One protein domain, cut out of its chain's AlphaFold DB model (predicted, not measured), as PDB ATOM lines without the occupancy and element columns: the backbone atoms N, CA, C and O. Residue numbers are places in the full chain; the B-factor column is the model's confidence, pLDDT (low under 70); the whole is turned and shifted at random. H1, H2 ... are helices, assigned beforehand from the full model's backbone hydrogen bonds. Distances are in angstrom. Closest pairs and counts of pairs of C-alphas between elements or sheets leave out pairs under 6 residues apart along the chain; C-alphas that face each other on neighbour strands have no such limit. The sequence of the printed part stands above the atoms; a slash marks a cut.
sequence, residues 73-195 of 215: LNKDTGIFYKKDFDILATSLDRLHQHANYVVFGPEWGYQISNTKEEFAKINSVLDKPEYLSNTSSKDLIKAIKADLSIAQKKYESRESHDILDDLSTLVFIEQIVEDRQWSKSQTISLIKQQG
ATOM      1  N   LEU A  73     190.426 224.628 285.524       46.97
ATOM      2  CA  LEU A  73     190.354 224.668 286.975       46.97
ATOM      3  C   LEU A  73     189.460 223.648 287.683       46.97
ATOM      4  O   LEU A  73     189.403 223.682 288.912       46.97
ATOM      5  N   ASN A  74     188.781 222.740 286.976       40.59
ATOM      6  CA  ASN A  74     188.070 221.601 287.593       40.59
ATOM      7  C   ASN A  74     187.423 220.706 286.516       40.59
ATOM      8  O   ASN A  74     186.793 221.255 285.624       40.59
ATOM      9  N   LYS A  75     187.411 219.363 286.525       44.12
ATOM     10  CA  LYS A  75     187.921 218.246 287.360       44.12
ATOM     11  C   LYS A  75     188.066 217.094 286.350       44.12
ATOM     12  O   LYS A  75     187.064 216.729 285.754       44.12
ATOM     13  N   ASP A  76     189.246 216.769 285.830       44.62
ATOM     14  CA  ASP A  76     190.027 215.594 286.262       44.62
ATOM     15  C   ASP A  76     191.477 215.632 285.699       44.62
ATOM     16  O   ASP A  76     192.225 214.666 285.822       44.62
ATOM     17  N   THR A  77     191.889 216.741 285.058       53.28
ATOM     18  CA  THR A  77     193.137 216.837 284.257       53.28
ATOM     19  C   THR A  77     193.836 218.214 284.285       53.28
ATOM     20  O   THR A  77     194.713 218.481 283.464       53.28
ATOM     21  N   GLY A  78     193.474 219.111 285.211       57.75
ATOM     22  CA  GLY A  78     194.084 220.445 285.325       57.75
ATOM     23  C   GLY A  78     195.516 220.422 285.886       57.75
ATOM     24  O   GLY A  78     195.844 219.586 286.725       57.75
ATOM     25  N   ILE A  79     196.369 221.351 285.436       71.31
ATOM     26  CA  ILE A  79     197.786 221.431 285.852       71.31
ATOM     27  C   ILE A  79     197.967 222.246 287.141       71.31
ATOM     28  O   ILE A  79     198.827 221.905 287.946       71.31
ATOM     29  N   PHE A  80     197.168 223.300 287.346       74.06
ATOM     30  CA  PHE A  80     197.320 224.248 288.456       74.06
ATOM     31  C   PHE A  80     196.117 224.234 289.405       74.06
ATOM     32  O   PHE A  80     194.970 224.109 288.976       74.06
ATOM     33  N   TYR A  81     196.366 224.437 290.700       74.50
ATOM     34  CA  TYR A  81     195.305 224.717 291.669       74.50
ATOM     35  C   TYR A  81     194.683 226.100 291.439       74.50
ATOM     36  O   TYR A  81     195.351 227.021 290.977       74.50
ATOM     37  N   LYS A  82     193.426 226.293 291.868       71.62
ATOM     38  CA  LYS A  82     192.669 227.555 291.697       71.62
ATOM     39  C   LYS A  82     193.414 228.801 292.109       71.62
ATOM     40  O   LYS A  82     193.610 229.702 291.309       71.62
ATOM     41  N   LYS A  83     193.881 228.803 293.348       79.19
ATOM     42  CA  LYS A  83     194.607 229.936 293.906       79.19
ATOM     43  C   LYS A  83     195.850 230.295 293.083       79.19
ATOM     44  O   LYS A  83     196.190 231.463 292.974       79.19
ATOM     45  N   ASP A  84     196.523 229.293 292.534       81.06
ATOM     46  CA  ASP A  84     197.769 229.468 291.795       81.06
ATOM     47  C   ASP A  84     197.524 229.908 290.363       81.06
ATOM     48  O   ASP A  84     198.201 230.804 289.867       81.06
ATOM     49  N   PHE A  85     196.506 229.329 289.735       79.50
ATOM     50  CA  PHE A  85     195.995 229.779 288.455       79.50
ATOM     51  C   PHE A  85     195.584 231.252 288.510       79.50
ATOM     52  O   PHE A  85     196.028 232.027 287.672       79.50
ATOM     53  N   ASP A  86     194.820 231.663 289.526       76.06
ATOM     54  CA  ASP A  86     194.364 233.049 289.673       76.06
ATOM     55  C   ASP A  86     195.556 234.027 289.779       76.06
ATOM     56  O   ASP A  86     195.512 235.134 289.234       76.06
ATOM     57  N   ILE A  87     196.649 233.608 290.435       84.75
ATOM     58  CA  ILE A  87     197.902 234.377 290.509       84.75
ATOM     59  C   ILE A  87     198.569 234.462 289.132       84.75
ATOM     60  O   ILE A  87     198.921 235.559 288.703       84.75
ATOM     61  N   LEU A  88     198.733 233.329 288.438       83.56
ATOM     62  CA  LEU A  88     199.345 233.279 287.104       83.56
ATOM     63  C   LEU A  88     198.584 234.163 286.117       83.56
ATOM     64  O   LEU A  88     199.184 235.027 285.484       83.56
ATOM     65  N   ALA A  89     197.269 233.974 286.046       81.00
ATOM     66  CA  ALA A  89     196.340 234.726 285.220       81.00
ATOM     67  C   ALA A  89     196.482 236.232 285.459       81.00
ATOM     68  O   ALA A  89     196.809 236.991 284.547       81.00
ATOM     69  N   THR A  90     196.312 236.663 286.710       84.69
ATOM     70  CA  THR A  90     196.345 238.087 287.064       84.69
ATOM     71  C   THR A  90     197.701 238.719 286.753       84.69
ATOM     72  O   THR A  90     197.757 239.823 286.212       84.69
ATOM     73  N   SER A  91     198.805 238.049 287.094       90.88
ATOM     74  CA  SER A  91     200.144 238.600 286.876       90.88
ATOM     75  C   SER A  91     200.539 238.622 285.396       90.88
ATOM     76  O   SER A  91     201.144 239.598 284.955       90.88
ATOM     77  N   LEU A  92     200.175 237.602 284.610       89.62
ATOM     78  CA  LEU A  92     200.422 237.575 283.163       89.62
ATOM     79  C   LEU A  92     199.617 238.644 282.427       89.62
ATOM     80  O   LEU A  92     200.187 239.360 281.606       89.62
ATOM     81  N   ASP A  93     198.330 238.793 282.749       85.81
ATOM     82  CA  ASP A  93     197.480 239.822 282.145       85.81
ATOM     83  C   ASP A  93     198.013 241.223 282.443       85.81
ATOM     84  O   ASP A  93     198.209 242.022 281.530       85.81
ATOM     85  N   ARG A  94     198.373 241.502 283.701       89.25
ATOM     86  CA  ARG A  94     199.012 242.771 284.068       89.25
ATOM     87  C   ARG A  94     200.274 243.008 283.250       89.25
ATOM     88  O   ARG A  94     200.406 244.068 282.639       89.25
ATOM     89  N   LEU A  95     201.202 242.049 283.229       92.38
ATOM     90  CA  LEU A  95     202.463 242.186 282.496       92.38
ATOM     91  C   LEU A  95     202.237 242.410 280.999       92.38
ATOM     92  O   LEU A  95     202.951 243.223 280.412       92.38
ATOM     93  N   HIS A  96     201.257 241.730 280.403       89.88
ATOM     94  CA  HIS A  96     200.861 241.915 279.011       89.88
ATOM     95  C   HIS A  96     200.278 243.313 278.775       89.88
ATOM     96  O   HIS A  96     200.758 244.030 277.900       89.88
ATOM     97  N   GLN A  97     199.307 243.744 279.583       87.06
ATOM     98  CA  GLN A  97     198.716 245.078 279.475       87.06
ATOM     99  C   GLN A  97     199.767 246.172 279.664       87.06
ATOM    100  O   GLN A  97     199.757 247.164 278.948       87.06
ATOM    101  N   HIS A  98     200.718 245.991 280.576       89.31
ATOM    102  CA  HIS A  98     201.801 246.949 280.755       89.31
ATOM    103  C   HIS A  98     202.801 246.944 279.592       89.31
ATOM    104  O   HIS A  98     203.253 248.002 279.168       89.31
ATOM    105  N   ALA A  99     203.103 245.787 279.001       87.62
ATOM    106  CA  ALA A  99     203.877 245.744 277.762       87.62
ATOM    107  C   ALA A  99     203.132 246.457 276.616       87.62
ATOM    108  O   ALA A  99     203.749 247.181 275.840       87.62
ATOM    109  N   ASN A 100     201.805 246.318 276.551       85.38
ATOM    110  CA  ASN A 100     200.947 247.003 275.584       85.38
ATOM    111  C   ASN A 100     200.985 248.533 275.780       85.38
ATOM    112  O   ASN A 100     201.217 249.269 274.821       85.38
ATOM    113  N   TYR A 101     200.920 248.998 277.038       82.88
ATOM    114  CA  TYR A 101     201.138 250.402 277.420       82.88
ATOM    115  C   TYR A 101     202.456 250.952 276.848       82.88
ATOM    116  O   TYR A 101     202.494 252.061 276.319       82.88
ATOM    117  N   VAL A 102     203.545 250.183 276.941       84.12
ATOM    118  CA  VAL A 102     204.873 250.637 276.497       84.12
ATOM    119  C   VAL A 102     205.024 250.595 274.974       84.12
ATOM    120  O   VAL A 102     205.629 251.493 274.393       84.12
ATOM    121  N   VAL A 103     204.472 249.573 274.315       81.38
ATOM    122  CA  VAL A 103     204.622 249.374 272.865       81.38
ATOM    123  C   VAL A 103     203.711 250.299 272.057       81.38
ATOM    124  O   VAL A 103     204.140 250.824 271.027       81.38
ATOM    125  N   PHE A 104     202.463 250.481 272.490       80.00
ATOM    126  CA  PHE A 104     201.435 251.169 271.707       80.00
ATOM    127  C   PHE A 104     201.028 252.522 272.278       80.00
ATOM    128  O   PHE A 104     200.606 253.382 271.511       80.00
ATOM    129  N   GLY A 105     201.202 252.733 273.581       76.44
ATOM    130  CA  GLY A 105     200.873 253.991 274.238       76.44
ATOM    131  C   GLY A 105     200.001 253.810 275.480       76.44
ATOM    132  O   GLY A 105     199.399 252.751 275.693       76.44
ATOM    133  N   PRO A 106     199.925 254.851 276.325       80.31
ATOM    134  CA  PRO A 106     199.294 254.788 277.636       80.31
ATOM    135  C   PRO A 106     197.800 254.448 277.628       80.31
ATOM    136  O   PRO A 106     197.257 254.006 278.637       80.31
ATOM    137  N   GLU A 107     197.127 254.642 276.502       78.19
ATOM    138  CA  GLU A 107     195.701 254.396 276.325       78.19
ATOM    139  C   GLU A 107     195.327 252.914 276.132       78.19
ATOM    140  O   GLU A 107     194.137 252.588 276.166       78.19
ATOM    141  N   TRP A 108     196.315 252.024 275.962       72.56
ATOM    142  CA  TRP A 108     196.113 250.604 275.631       72.56
ATOM    143  C   TRP A 108     196.407 249.623 276.769       72.56
ATOM    144  O   TRP A 108     196.190 248.418 276.613       72.56
ATOM    145  N   GLY A 109     196.891 250.102 277.916       77.94
ATOM    146  CA  GLY A 109     197.447 249.213 278.927       77.94
ATOM    147  C   GLY A 109     197.416 249.716 280.362       77.94
ATOM    148  O   GLY A 109     197.243 250.900 280.640       77.94
ATOM    149  N   TYR A 110     197.608 248.781 281.289       80.06
ATOM    150  CA  TYR A 110     197.669 249.040 282.720       80.06
ATOM    151  C   TYR A 110     199.084 249.443 283.134       80.06
ATOM    152  O   TYR A 110     200.072 248.806 282.763       80.06
ATOM    153  N   GLN A 111     199.201 250.491 283.945       85.19
ATOM    154  CA  GLN A 111     200.492 250.913 284.471       85.19
ATOM    155  C   GLN A 111     200.890 250.055 285.676       85.19
ATOM    156  O   GLN A 111     200.194 250.017 286.690       85.19
ATOM    157  N   ILE A 112     202.048 249.404 285.595       86.06
ATOM    158  CA  ILE A 112     202.629 248.647 286.703       86.06
ATOM    159  C   ILE A 112     203.752 249.457 287.340       86.06
ATOM    160  O   ILE A 112     204.617 249.992 286.654       86.06
ATOM    161  N   SER A 113     203.761 249.512 288.670       83.25
ATOM    162  CA  SER A 113     204.827 250.151 289.444       83.25
ATOM    163  C   SER A 113     206.076 249.273 289.586       83.25
ATOM    164  O   SER A 113     207.181 249.799 289.691       83.25
ATOM    165  N   ASN A 114     205.923 247.942 289.593       90.31
ATOM    166  CA  ASN A 114     207.031 246.996 289.714       90.31
ATOM    167  C   ASN A 114     206.818 245.707 288.902       90.31
ATOM    168  O   ASN A 114     206.196 244.746 289.352       90.31
ATOM    169  N   THR A 115     207.400 245.657 287.707       92.38
ATOM    170  CA  THR A 115     207.300 244.504 286.798       92.38
ATOM    171  C   THR A 115     208.044 243.279 287.327       92.38
ATOM    172  O   THR A 115     207.594 242.149 287.139       92.38
ATOM    173  N   LYS A 116     209.151 243.478 288.057       93.81
ATOM    174  CA  LYS A 116     209.927 242.380 288.660       93.81
ATOM    175  C   LYS A 116     209.113 241.603 289.688       93.81
ATOM    176  O   LYS A 116     209.272 240.389 289.781       93.81
ATOM    177  N   GLU A 117     208.254 242.285 290.439       94.56
ATOM    178  CA  GLU A 117     207.375 241.643 291.416       94.56
ATOM    179  C   GLU A 117     206.355 240.723 290.735       94.56
ATOM    180  O   GLU A 117     206.149 239.597 291.181       94.56
ATOM    181  N   GLU A 118     205.766 241.155 289.620       94.12
ATOM    182  CA  GLU A 118     204.804 240.340 288.867       94.12
ATOM    183  C   GLU A 118     205.470 239.103 288.239       94.12
ATOM    184  O   GLU A 118     204.948 237.994 288.364       94.12
ATOM    185  N   PHE A 119     206.679 239.237 287.681       95.19
ATOM    186  CA  PHE A 119     207.459 238.068 287.245       95.19
ATOM    187  C   PHE A 119     207.804 237.127 288.408       95.19
ATOM    188  O   PHE A 119     207.772 235.905 288.249       95.19
ATOM    189  N   ALA A 120     208.128 237.668 289.586       95.44
ATOM    190  CA  ALA A 120     208.427 236.864 290.767       95.44
ATOM    191  C   ALA A 120     207.199 236.082 291.258       95.44
ATOM    192  O   ALA A 120     207.340 234.909 291.602       95.44
ATOM    193  N   LYS A 121     205.997 236.678 291.231       95.00
ATOM    194  CA  LYS A 121     204.735 235.986 291.555       95.00
ATOM    195  C   LYS A 121     204.520 234.776 290.651       95.00
ATOM    196  O   LYS A 121     204.287 233.679 291.159       95.00
ATOM    197  N   ILE A 122     204.683 234.952 289.341       93.38
ATOM    198  CA  ILE A 122     204.533 233.869 288.359       93.38
ATOM    199  C   ILE A 122     205.541 232.749 288.630       93.38
ATOM    200  O   ILE A 122     205.156 231.590 288.786       93.38
ATOM    201  N   ASN A 123     206.827 233.089 288.751       94.06
ATOM    202  CA  ASN A 123     207.868 232.092 289.007       94.06
ATOM    203  C   ASN A 123     207.640 231.360 290.335       94.06
ATOM    204  O   ASN A 123     207.758 230.141 290.372       94.06
ATOM    205  N   SER A 124     207.191 232.057 291.386       94.50
ATOM    206  CA  SER A 124     206.885 231.433 292.682       94.50
ATOM    207  C   SER A 124     205.824 230.334 292.593       94.50
ATOM    208  O   SER A 124     205.896 229.356 293.335       94.50
ATOM    209  N   VAL A 125     204.863 230.465 291.671       90.12
ATOM    210  CA  VAL A 125     203.873 229.423 291.391       90.12
ATOM    211  C   VAL A 125     204.520 228.287 290.605       90.12
ATOM    212  O   VAL A 125     204.442 227.139 291.024       90.12
ATOM    213  N   LEU A 126     205.209 228.590 289.502       89.81
ATOM    214  CA  LEU A 126     205.824 227.580 288.630       89.81
ATOM    215  C   LEU A 126     206.989 226.812 289.288       89.81
ATOM    216  O   LEU A 126     207.409 225.768 288.784       89.81
ATOM    217  N   ASP A 127     207.556 227.338 290.371       92.12
ATOM    218  CA  ASP A 127     208.627 226.727 291.166       92.12
ATOM    219  C   ASP A 127     208.107 225.850 292.315       92.12
ATOM    220  O   ASP A 127     208.909 225.217 293.008       92.12
ATOM    221  N   LYS A 128     206.786 225.751 292.522       87.50
ATOM    222  CA  LYS A 128     206.257 224.877 293.573       87.50
ATOM    223  C   LYS A 128     206.580 223.399 293.294       87.50
ATOM    224  O   LYS A 128     206.401 222.930 292.165       87.50
ATOM    225  N   PRO A 129     206.983 222.622 294.321       84.50
ATOM    226  CA  PRO A 129     207.357 221.212 294.161       84.50
ATOM    227  C   PRO A 129     206.273 220.328 293.526       84.50
ATOM    228  O   PRO A 129     206.583 219.393 292.785       84.50
ATOM    229  N   GLU A 130     205.002 220.637 293.781       81.38
ATOM    230  CA  GLU A 130     203.836 219.928 293.234       81.38
ATOM    231  C   GLU A 130     203.760 219.970 291.699       81.38
ATOM    232  O   GLU A 130     203.369 218.988 291.075       81.38
ATOM    233  N   TYR A 131     204.230 221.052 291.076       79.62
ATOM    234  CA  TYR A 131     204.235 221.195 289.619       79.62
ATOM    235  C   TYR A 131     205.533 220.682 288.986       79.62
ATOM    236  O   TYR A 131     205.531 220.198 287.857       79.62
ATOM    237  N   LEU A 132     206.645 220.724 289.726       77.38
ATOM    238  CA  LEU A 132     207.941 220.206 289.270       77.38
ATOM    239  C   LEU A 132     208.012 218.673 289.267       77.38
ATOM    240  O   LEU A 132     208.765 218.090 288.482       77.38
ATOM    241  N   SER A 133     207.254 218.025 290.153       72.38
ATOM    242  CA  SER A 133     207.215 216.565 290.296       72.38
ATOM    243  C   SER A 133     206.221 215.879 289.350       72.38
ATOM    244  O   SER A 133     206.342 214.677 289.119       72.38
ATOM    245  N   ASN A 134     205.290 216.625 288.746       69.50
ATOM    246  CA  ASN A 134     204.331 216.091 287.783       69.50
ATOM    247  C   ASN A 134     204.988 215.855 286.410       69.50
ATOM    248  O   ASN A 134     205.283 216.789 285.661       69.50
ATOM    249  N   THR A 135     205.201 214.587 286.055       67.19
ATOM    250  CA  THR A 135     205.823 214.178 284.785       67.19
ATOM    251  C   THR A 135     205.010 214.563 283.553       67.19
ATOM    252  O   THR A 135     205.609 214.805 282.510       67.19
ATOM    253  N   SER A 136     203.683 214.668 283.663       66.81
ATOM    254  CA  SER A 136     202.804 214.985 282.527       66.81
ATOM    255  C   SER A 136     202.860 216.457 282.099       66.81
ATOM    256  O   SER A 136     202.669 216.762 280.927       66.81
ATOM    257  N   SER A 137     203.177 217.373 283.022       70.38
ATOM    258  CA  SER A 137     203.195 218.825 282.784       70.38
ATOM    259  C   SER A 137     204.596 219.442 282.801       70.38
ATOM    260  O   SER A 137     204.748 220.646 282.583       70.38
ATOM    261  N   LYS A 138     205.635 218.642 283.062       80.25
ATOM    262  CA  LYS A 138     207.015 219.109 283.253       80.25
ATOM    263  C   LYS A 138     207.570 219.867 282.046       80.25
ATOM    264  O   LYS A 138     208.182 220.923 282.218       80.25
ATOM    265  N   ASP A 139     207.352 219.347 280.842       79.94
ATOM    266  CA  ASP A 139     207.845 219.973 279.612       79.94
ATOM    267  C   ASP A 139     207.122 221.291 279.326       79.94
ATOM    268  O   ASP A 139     207.767 222.272 278.952       79.94
ATOM    269  N   LEU A 140     205.815 221.348 279.600       80.12
ATOM    270  CA  LEU A 140     205.025 222.569 279.470       80.12
ATOM    271  C   LEU A 140     205.488 223.645 280.457       80.12
ATOM    272  O   LEU A 140     205.747 224.774 280.053       80.12
ATOM    273  N   ILE A 141     205.681 223.299 281.732       84.94
ATOM    274  CA  ILE A 141     206.186 224.244 282.743       84.94
ATOM    275  C   ILE A 141     207.580 224.754 282.363       84.94
ATOM    276  O   ILE A 141     207.878 225.939 282.523       84.94
ATOM    277  N   LYS A 142     208.443 223.881 281.832       88.31
ATOM    278  CA  LYS A 142     209.773 224.274 281.355       88.31
ATOM    279  C   LYS A 142     209.690 225.237 280.168       88.31
ATOM    280  O   LYS A 142     210.457 226.198 280.137       88.31
ATOM    281  N   ALA A 143     208.775 225.002 279.229       86.81
ATOM    282  CA  ALA A 143     208.545 225.892 278.094       86.81
ATOM    283  C   ALA A 143     208.019 227.266 278.547       86.81
ATOM    284  O   ALA A 143     208.601 228.280 278.167       86.81
ATOM    285  N   ILE A 144     207.037 227.297 279.457       89.06
ATOM    286  CA  ILE A 144     206.508 228.544 280.038       89.06
ATOM    287  C   ILE A 144     207.639 229.344 280.700       89.06
ATOM    288  O   ILE A 144     207.773 230.543 280.464       89.06
ATOM    289  N   LYS A 145     208.506 228.696 281.490       92.19
ATOM    290  CA  LYS A 145     209.658 229.366 282.124       92.19
ATOM    291  C   LYS A 145     210.670 229.910 281.118       92.19
ATOM    292  O   LYS A 145     211.244 230.974 281.350       92.19
ATOM    293  N   ALA A 146     210.916 229.192 280.023       92.31
ATOM    294  CA  ALA A 146     211.826 229.651 278.979       92.31
ATOM    295  C   ALA A 146     211.293 230.926 278.311       92.31
ATOM    296  O   ALA A 146     212.018 231.919 278.222       92.31
ATOM    297  N   ASP A 147     210.012 230.926 277.944       91.44
ATOM    298  CA  ASP A 147     209.341 232.079 277.346       91.44
ATOM    299  C   ASP A 147     209.283 233.268 278.315       91.44
ATOM    300  O   ASP A 147     209.656 234.382 277.946       91.44
ATOM    301  N   LEU A 148     208.941 233.036 279.587       94.12
ATOM    302  CA  LEU A 148     208.984 234.069 280.629       94.12
ATOM    303  C   LEU A 148     210.379 234.675 280.796       94.12
ATOM    304  O   LEU A 148     210.502 235.885 280.972       94.12
ATOM    305  N   SER A 149     211.442 233.869 280.711       94.56
ATOM    306  CA  SER A 149     212.815 234.382 280.788       94.56
ATOM    307  C   SER A 149     213.148 235.302 279.613       94.56
ATOM    308  O   SER A 149     213.804 236.329 279.804       94.56
ATOM    309  N   ILE A 150     212.692 234.963 278.402       93.62
ATOM    310  CA  ILE A 150     212.861 235.812 277.216       93.62
ATOM    311  C   ILE A 150     212.067 237.108 277.393       93.62
ATOM    312  O   ILE A 150     212.641 238.192 277.253       93.62
ATOM    313  N   ALA A 151     210.792 237.004 277.772       92.75
ATOM    314  CA  ALA A 151     209.916 238.148 277.993       92.75
ATOM    315  C   ALA A 151     210.467 239.096 279.066       92.75
ATOM    316  O   ALA A 151     210.432 240.309 278.882       92.75
ATOM    317  N   GLN A 152     211.035 238.562 280.148       94.50
ATOM    318  CA  GLN A 152     211.648 239.356 281.210       94.50
ATOM    319  C   GLN A 152     212.939 240.048 280.752       94.50
ATOM    320  O   GLN A 152     213.160 241.213 281.076       94.50
ATOM    321  N   LYS A 153     213.804 239.359 279.996       93.75
ATOM    322  CA  LYS A 153     215.059 239.941 279.480       93.75
ATOM    323  C   LYS A 153     214.817 241.035 278.447       93.75
ATOM    324  O   LYS A 153     215.601 241.974 278.368       93.75
ATOM    325  N   LYS A 154     213.764 240.886 277.646       90.19
ATOM    326  CA  LYS A 154     213.388 241.806 276.568       90.19
ATOM    327  C   LYS A 154     212.122 242.589 276.903       90.19
ATOM    328  O   LYS A 154     211.365 242.936 275.997       90.19
ATOM    329  N   TYR A 155     211.853 242.808 278.187       87.19
ATOM    330  CA  TYR A 155     210.663 243.535 278.612       87.19
ATOM    331  C   TYR A 155     210.627 244.918 277.947       87.19
ATOM    332  O   TYR A 155     211.688 245.457 277.647       87.19
ATOM    333  N   GLU A 156     209.430 245.441 277.658       84.62
ATOM    334  CA  GLU A 156     209.203 246.673 276.864       84.62
ATOM    335  C   GLU A 156     209.418 246.541 275.343       84.62
ATOM    336  O   GLU A 156     209.199 247.491 274.595       84.62
ATOM    337  N   SER A 157     209.797 245.360 274.845       88.06
ATOM    338  CA  SER A 157     209.867 245.090 273.404       88.06
ATOM    339  C   SER A 157     208.603 244.418 272.864       88.06
ATOM    340  O   SER A 157     207.852 243.772 273.600       88.06
ATOM    341  N   ARG A 158     208.423 244.480 271.536       84.19
ATOM    342  CA  ARG A 158     207.350 243.755 270.842       84.19
ATOM    343  C   ARG A 158     207.418 242.241 271.067       84.19
ATOM    344  O   ARG A 158     206.394 241.604 271.245       84.19
ATOM    345  N   GLU A 159     208.623 241.680 271.112       86.75
ATOM    346  CA  GLU A 159     208.825 240.248 271.348       86.75
ATOM    347  C   GLU A 159     208.345 239.826 272.743       86.75
ATOM    348  O   GLU A 159     207.698 238.795 272.884       86.75
ATOM    349  N   SER A 160     208.613 240.640 273.769       89.62
ATOM    350  CA  SER A 160     208.096 240.388 275.117       89.62
ATOM    351  C   SER A 160     206.580 240.543 275.184       89.62
ATOM    352  O   SER A 160     205.916 239.684 275.755       89.62
ATOM    353  N   HIS A 161     206.029 241.581 274.543       89.50
ATOM    354  CA  HIS A 161     204.583 241.759 274.408       89.50
ATOM    355  C   HIS A 161     203.916 240.520 273.804       89.50
ATOM    356  O   HIS A 161     202.998 239.981 274.410       89.50
ATOM    357  N   ASP A 162     204.403 240.041 272.657       85.75
ATOM    358  CA  ASP A 162     203.789 238.921 271.941       85.75
ATOM    359  C   ASP A 162     203.890 237.610 272.746       85.75
ATOM    360  O   ASP A 162     202.944 236.827 272.781       85.75
ATOM    361  N   ILE A 163     205.000 237.386 273.462       89.06
ATOM    362  CA  ILE A 163     205.137 236.236 274.370       89.06
ATOM    363  C   ILE A 163     204.155 236.335 275.546       89.06
ATOM    364  O   ILE A 163     203.542 235.339 275.926       89.06
ATOM    365  N   LEU A 164     204.013 237.512 276.157       90.25
ATOM    366  CA  LEU A 164     203.102 237.710 277.285       90.25
ATOM    367  C   LEU A 164     201.641 237.613 276.850       90.25
ATOM    368  O   LEU A 164     200.834 237.082 277.605       90.25
ATOM    369  N   ASP A 165     201.316 238.072 275.644       85.00
ATOM    370  CA  ASP A 165     199.999 237.925 275.029       85.00
ATOM    371  C   ASP A 165     199.667 236.445 274.777       85.00
ATOM    372  O   ASP A 165     198.604 235.966 275.183       85.00
ATOM    373  N   ASP A 166     200.608 235.686 274.201       82.62
ATOM    374  CA  ASP A 166     200.488 234.235 274.034       82.62
ATOM    375  C   ASP A 166     200.241 233.540 275.383       82.62
ATOM    376  O   ASP A 166     199.258 232.816 275.536       82.62
ATOM    377  N   LEU A 167     201.115 233.768 276.372       84.38
ATOM    378  CA  LEU A 167     201.056 233.106 277.680       84.38
ATOM    379  C   LEU A 167     199.812 233.500 278.477       84.38
ATOM    380  O   LEU A 167     199.170 232.629 279.056       84.38
ATOM    381  N   SER A 168     199.466 234.789 278.491       80.06
ATOM    382  CA  SER A 168     198.231 235.291 279.096       80.06
ATOM    383  C   SER A 168     197.044 234.557 278.486       80.06
ATOM    384  O   SER A 168     196.303 233.868 279.180       80.06
ATOM    385  N   THR A 169     196.939 234.568 277.160       72.69
ATOM    386  CA  THR A 169     195.818 233.938 276.463       72.69
ATOM    387  C   THR A 169     195.738 232.434 276.704       72.69
ATOM    388  O   THR A 169     194.647 231.917 276.897       72.69
ATOM    389  N   LEU A 170     196.862 231.716 276.732       70.31
ATOM    390  CA  LEU A 170     196.873 230.283 277.045       70.31
ATOM    391  C   LEU A 170     196.400 229.977 278.468       70.31
ATOM    392  O   LEU A 170     195.838 228.913 278.709       70.31
ATOM    393  N   VAL A 171     196.650 230.883 279.414       61.31
ATOM    394  CA  VAL A 171     196.121 230.751 280.773       61.31
ATOM    395  C   VAL A 171     194.616 231.011 280.789       61.31
ATOM    396  O   VAL A 171     193.914 230.362 281.551       61.31
ATOM    397  N   PHE A 172     194.107 231.903 279.940       51.03
ATOM    398  CA  PHE A 172     192.691 232.268 279.937       51.03
ATOM    399  C   PHE A 172     191.801 231.402 279.036       51.03
ATOM    400  O   PHE A 172     190.644 231.219 279.380       51.03
ATOM    401  N   ILE A 173     192.286 230.846 277.920       50.97
ATOM    402  CA  ILE A 173     191.446 230.091 276.972       50.97
ATOM    403  C   ILE A 173     191.655 228.577 277.101       50.97
ATOM    404  O   ILE A 173     192.772 228.070 277.066       50.97
ATOM    405  N   GLU A 174     190.544 227.837 277.104       47.78
ATOM    406  CA  GLU A 174     190.476 226.372 276.970       47.78
ATOM    407  C   GLU A 174     190.852 225.840 275.571       47.78
ATOM    408  O   GLU A 174     190.761 224.643 275.331       47.78
ATOM    409  N   GLN A 175     191.250 226.682 274.616       52.34
ATOM    410  CA  GLN A 175     191.544 226.270 273.245       52.34
ATOM    411  C   GLN A 175     192.553 227.217 272.589       52.34
ATOM    412  O   GLN A 175     192.485 228.436 272.724       52.34
ATOM    413  N   ILE A 176     193.460 226.653 271.793       53.12
ATOM    414  CA  ILE A 176     194.218 227.427 270.810       53.12
ATOM    415  C   ILE A 176     193.309 227.633 269.596       53.12
ATOM    416  O   ILE A 176     193.097 226.703 268.821       53.12
ATOM    417  N   VAL A 177     192.749 228.833 269.445       51.91
ATOM    418  CA  VAL A 177     191.969 229.201 268.253       51.91
ATOM    419  C   VAL A 177     192.907 229.222 267.038       51.91
ATOM    420  O   VAL A 177     193.945 229.891 267.070       51.91
ATOM    421  N   GLU A 178     192.562 228.467 265.988       49.09
ATOM    422  CA  GLU A 178     193.402 228.278 264.790       49.09
ATOM    423  C   GLU A 178     193.614 229.576 263.991       49.09
ATOM    424  O   GLU A 178     194.671 229.750 263.387       49.09
ATOM    425  N   ASP A 179     192.677 230.524 264.074       54.34
ATOM    426  CA  ASP A 179     192.724 231.787 263.323       54.34
ATOM    427  C   ASP A 179     193.624 232.865 263.954       54.34
ATOM    428  O   ASP A 179     193.821 233.937 263.377       54.34
ATOM    429  N   ARG A 180     194.204 232.612 265.137       63.00
ATOM    430  CA  ARG A 180     195.126 233.562 265.773       63.00
ATOM    431  C   ARG A 180     196.556 233.375 265.266       63.00
ATOM    432  O   ARG A 180     197.122 232.282 265.316       63.00
ATOM    433  N   GLN A 181     197.204 234.477 264.889       66.88
ATOM    434  CA  GLN A 181     198.644 234.494 264.640       66.88
ATOM    435  C   GLN A 181     199.424 234.482 265.965       66.88
ATOM    436  O   GLN A 181     199.690 235.524 266.554       66.88
ATOM    437  N   TRP A 182     199.784 233.285 266.426       74.75
ATOM    438  CA  TRP A 182     200.624 233.090 267.612       74.75
ATOM    439  C   TRP A 182     202.080 233.491 267.370       74.75
ATOM    440  O   TRP A 182     202.588 233.380 266.245       74.75
ATOM    441  N   SER A 183     202.776 233.892 268.435       77.12
ATOM    442  CA  SER A 183     204.208 234.174 268.355       77.12
ATOM    443  C   SER A 183     205.037 232.890 268.158       77.12
ATOM    444  O   SER A 183     204.533 231.762 268.144       77.12
ATOM    445  N   LYS A 184     206.355 233.048 267.994       76.88
ATOM    446  CA  LYS A 184     207.315 231.930 267.900       76.88
ATOM    447  C   LYS A 184     207.747 231.403 269.279       76.88
ATOM    448  O   LYS A 184     208.853 230.881 269.408       76.88
ATOM    449  N   SER A 185     206.906 231.569 270.297       79.88
ATOM    450  CA  SER A 185     207.171 231.114 271.660       79.88
ATOM    451  C   SER A 185     207.376 229.594 271.720       79.88
ATOM    452  O   SER A 185     206.826 228.807 270.929       79.88
ATOM    453  N   GLN A 186     208.218 229.159 272.655       78.69
ATOM    454  CA  GLN A 186     208.539 227.748 272.839       78.69
ATOM    455  C   GLN A 186     207.316 226.969 273.334       78.69
ATOM    456  O   GLN A 186     207.098 225.836 272.907       78.69
ATOM    457  N   THR A 187     206.491 227.590 274.177       79.12
ATOM    458  CA  THR A 187     205.239 227.036 274.706       79.12
ATOM    459  C   THR A 187     204.262 226.715 273.582       79.12
ATOM    460  O   THR A 187     203.776 225.588 273.500       79.12
ATOM    461  N   ILE A 188     204.033 227.646 272.650       75.12
ATOM    462  CA  ILE A 188     203.147 227.412 271.500       75.12
ATOM    463  C   ILE A 188     203.698 226.318 270.587       75.12
ATOM    464  O   ILE A 188     202.946 225.462 270.121       75.12
ATOM    465  N   SER A 189     205.010 226.316 270.350       74.75
ATOM    466  CA  SER A 189     205.661 225.279 269.543       74.75
ATOM    467  C   SER A 189     205.478 223.891 270.160       74.75
ATOM    468  O   SER A 189     205.123 222.947 269.453       74.75
ATOM    469  N   LEU A 190     205.654 223.776 271.479       73.50
ATOM    470  CA  LEU A 190     205.471 222.531 272.222       73.50
ATOM    471  C   LEU A 190     204.019 222.049 272.164       73.50
ATOM    472  O   LEU A 190     203.782 220.883 271.866       73.50
ATOM    473  N   ILE A 191     203.048 222.937 272.390       71.19
ATOM    474  CA  ILE A 191     201.624 222.577 272.358       71.19
ATOM    475  C   ILE A 191     201.210 222.098 270.958       71.19
ATOM    476  O   ILE A 191     200.539 221.071 270.842       71.19
ATOM    477  N   LYS A 192     201.665 222.778 269.894       70.50
ATOM    478  CA  LYS A 192     201.427 222.359 268.500       70.50
ATOM    479  C   LYS A 192     202.029 220.986 268.183       70.50
ATOM    480  O   LYS A 192     201.432 220.229 267.428       70.50
ATOM    481  N   GLN A 193     203.197 220.663 268.743       65.62
ATOM    482  CA  GLN A 193     203.884 219.384 268.524       65.62
ATOM    483  C   GLN A 193     203.285 218.234 269.333       65.62
ATOM    484  O   GLN A 193     203.103 217.139 268.809       65.62
ATOM    485  N   GLN A 194     203.007 218.469 270.615       64.75
ATOM    486  CA  GLN A 194     202.505 217.445 271.530       64.75
ATOM    487  C   GLN A 194     201.005 217.199 271.361       64.75
ATOM    488  O   GLN A 194     200.490 216.212 271.877       64.75
ATOM    489  N   GLY A 195     200.299 218.074 270.636       50.41
ATOM    490  CA  GLY A 195     198.869 217.924 270.415       50.41
ATOM    491  C   GLY A 195     198.089 218.002 271.721       50.41
ATOM    492  O   GLY A 195     197.101 217.285 271.879       50.41
TER     493      GLY A 195
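AT A GLANCE: This is residues 73 to 195 of the 215 residues of an uncharacterized protein of Thermoactinomyces sp. DSM 45892 (UniProt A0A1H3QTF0). Look first for the long helix H1; with H2, H4 and H5 it makes a four-helix up-and-down bundle, in which contacts run round from H1 to H2, H4, H5 and back to H1. H6 packs on H4 outside this bundle, and the very short H3 sits at the turn between H2 and H4. The printed part has 123 residues with six named helices, H1 to H6 in chain order, and no named strand; the class is all helix. It is compact, with a radius of gyration of the C-alphas of 14.1 A and spans of 41 by 31 by 25 A.

IN THESE COORDINATES: Find C-alpha 82 at (192.669, 227.555, 291.697); from there H1, residues 82 to 104, runs 32.2 A to C-alpha 104 at (201.435, 251.169, 271.707). H2 is residues 115 to 126, 17.1 A long, and H3 is residues 129 to 132, 5.0 A. H4, residues 138 to 153, covers 22.6 A, and H5, residues 158 to 172, covers 20.7 A. H6, residues 186 to 194, runs 12.0 A and ends at C-alpha 194, at (202.505, 217.445, 271.530).

HOW THE PARTS SIT: Start at H1 in the bundle of H1, H2, H4 and H5, up and down, each running against the one before it. H1 and H2, a helical hairpin, touch at Ser 91 and Glu 118, their closest C-alphas, 5.4 A apart, at a shallow tilt of 32 degrees. H1 touches H5, closest at the C-alphas of His 96 and Leu 164, 5.1 A, opposite ways at a shallow tilt of 30 degrees. H4 is the hub, touching four helices. It touches H2, closest at the C-alphas of Leu 126 and Ile 141, 6.8 A, opposite ways at a shallow tilt of 9 degrees. H4 and H5, a helical hairpin, are closest at the C-alphas of Ala 151 and Ser 160, 4.1 A, with a tilt of 36 degrees, only just steep. With residues 140 to 147 alone H4 touches H6, closest at the C-alphas of Ala 143 and Thr 187, 4.9 A. H3 and H4 touch only at the corner, closest at the C-alphas of Leu 132 and Lys 138, 6.2 A. H1 and H4 are near each other, while H2 and H5 are apart. Every O i to N i+4 pair is within hydrogen-bond range in H1, H2, H4, H5 and H6; H3 is too short for such a pair.

THE WHOLE: The two C-alphas farthest apart, those of Glu 107 and Thr 135, are 42.3 A from each other. The printed part has no cut. Look along residues 173 to 185 for the long link, from H5 to H6. The mean pLDDT of the printed part is 78.9; it is under 70 in residues 73 to 78, 134 to 136, 171 to 181 and 193 to 195.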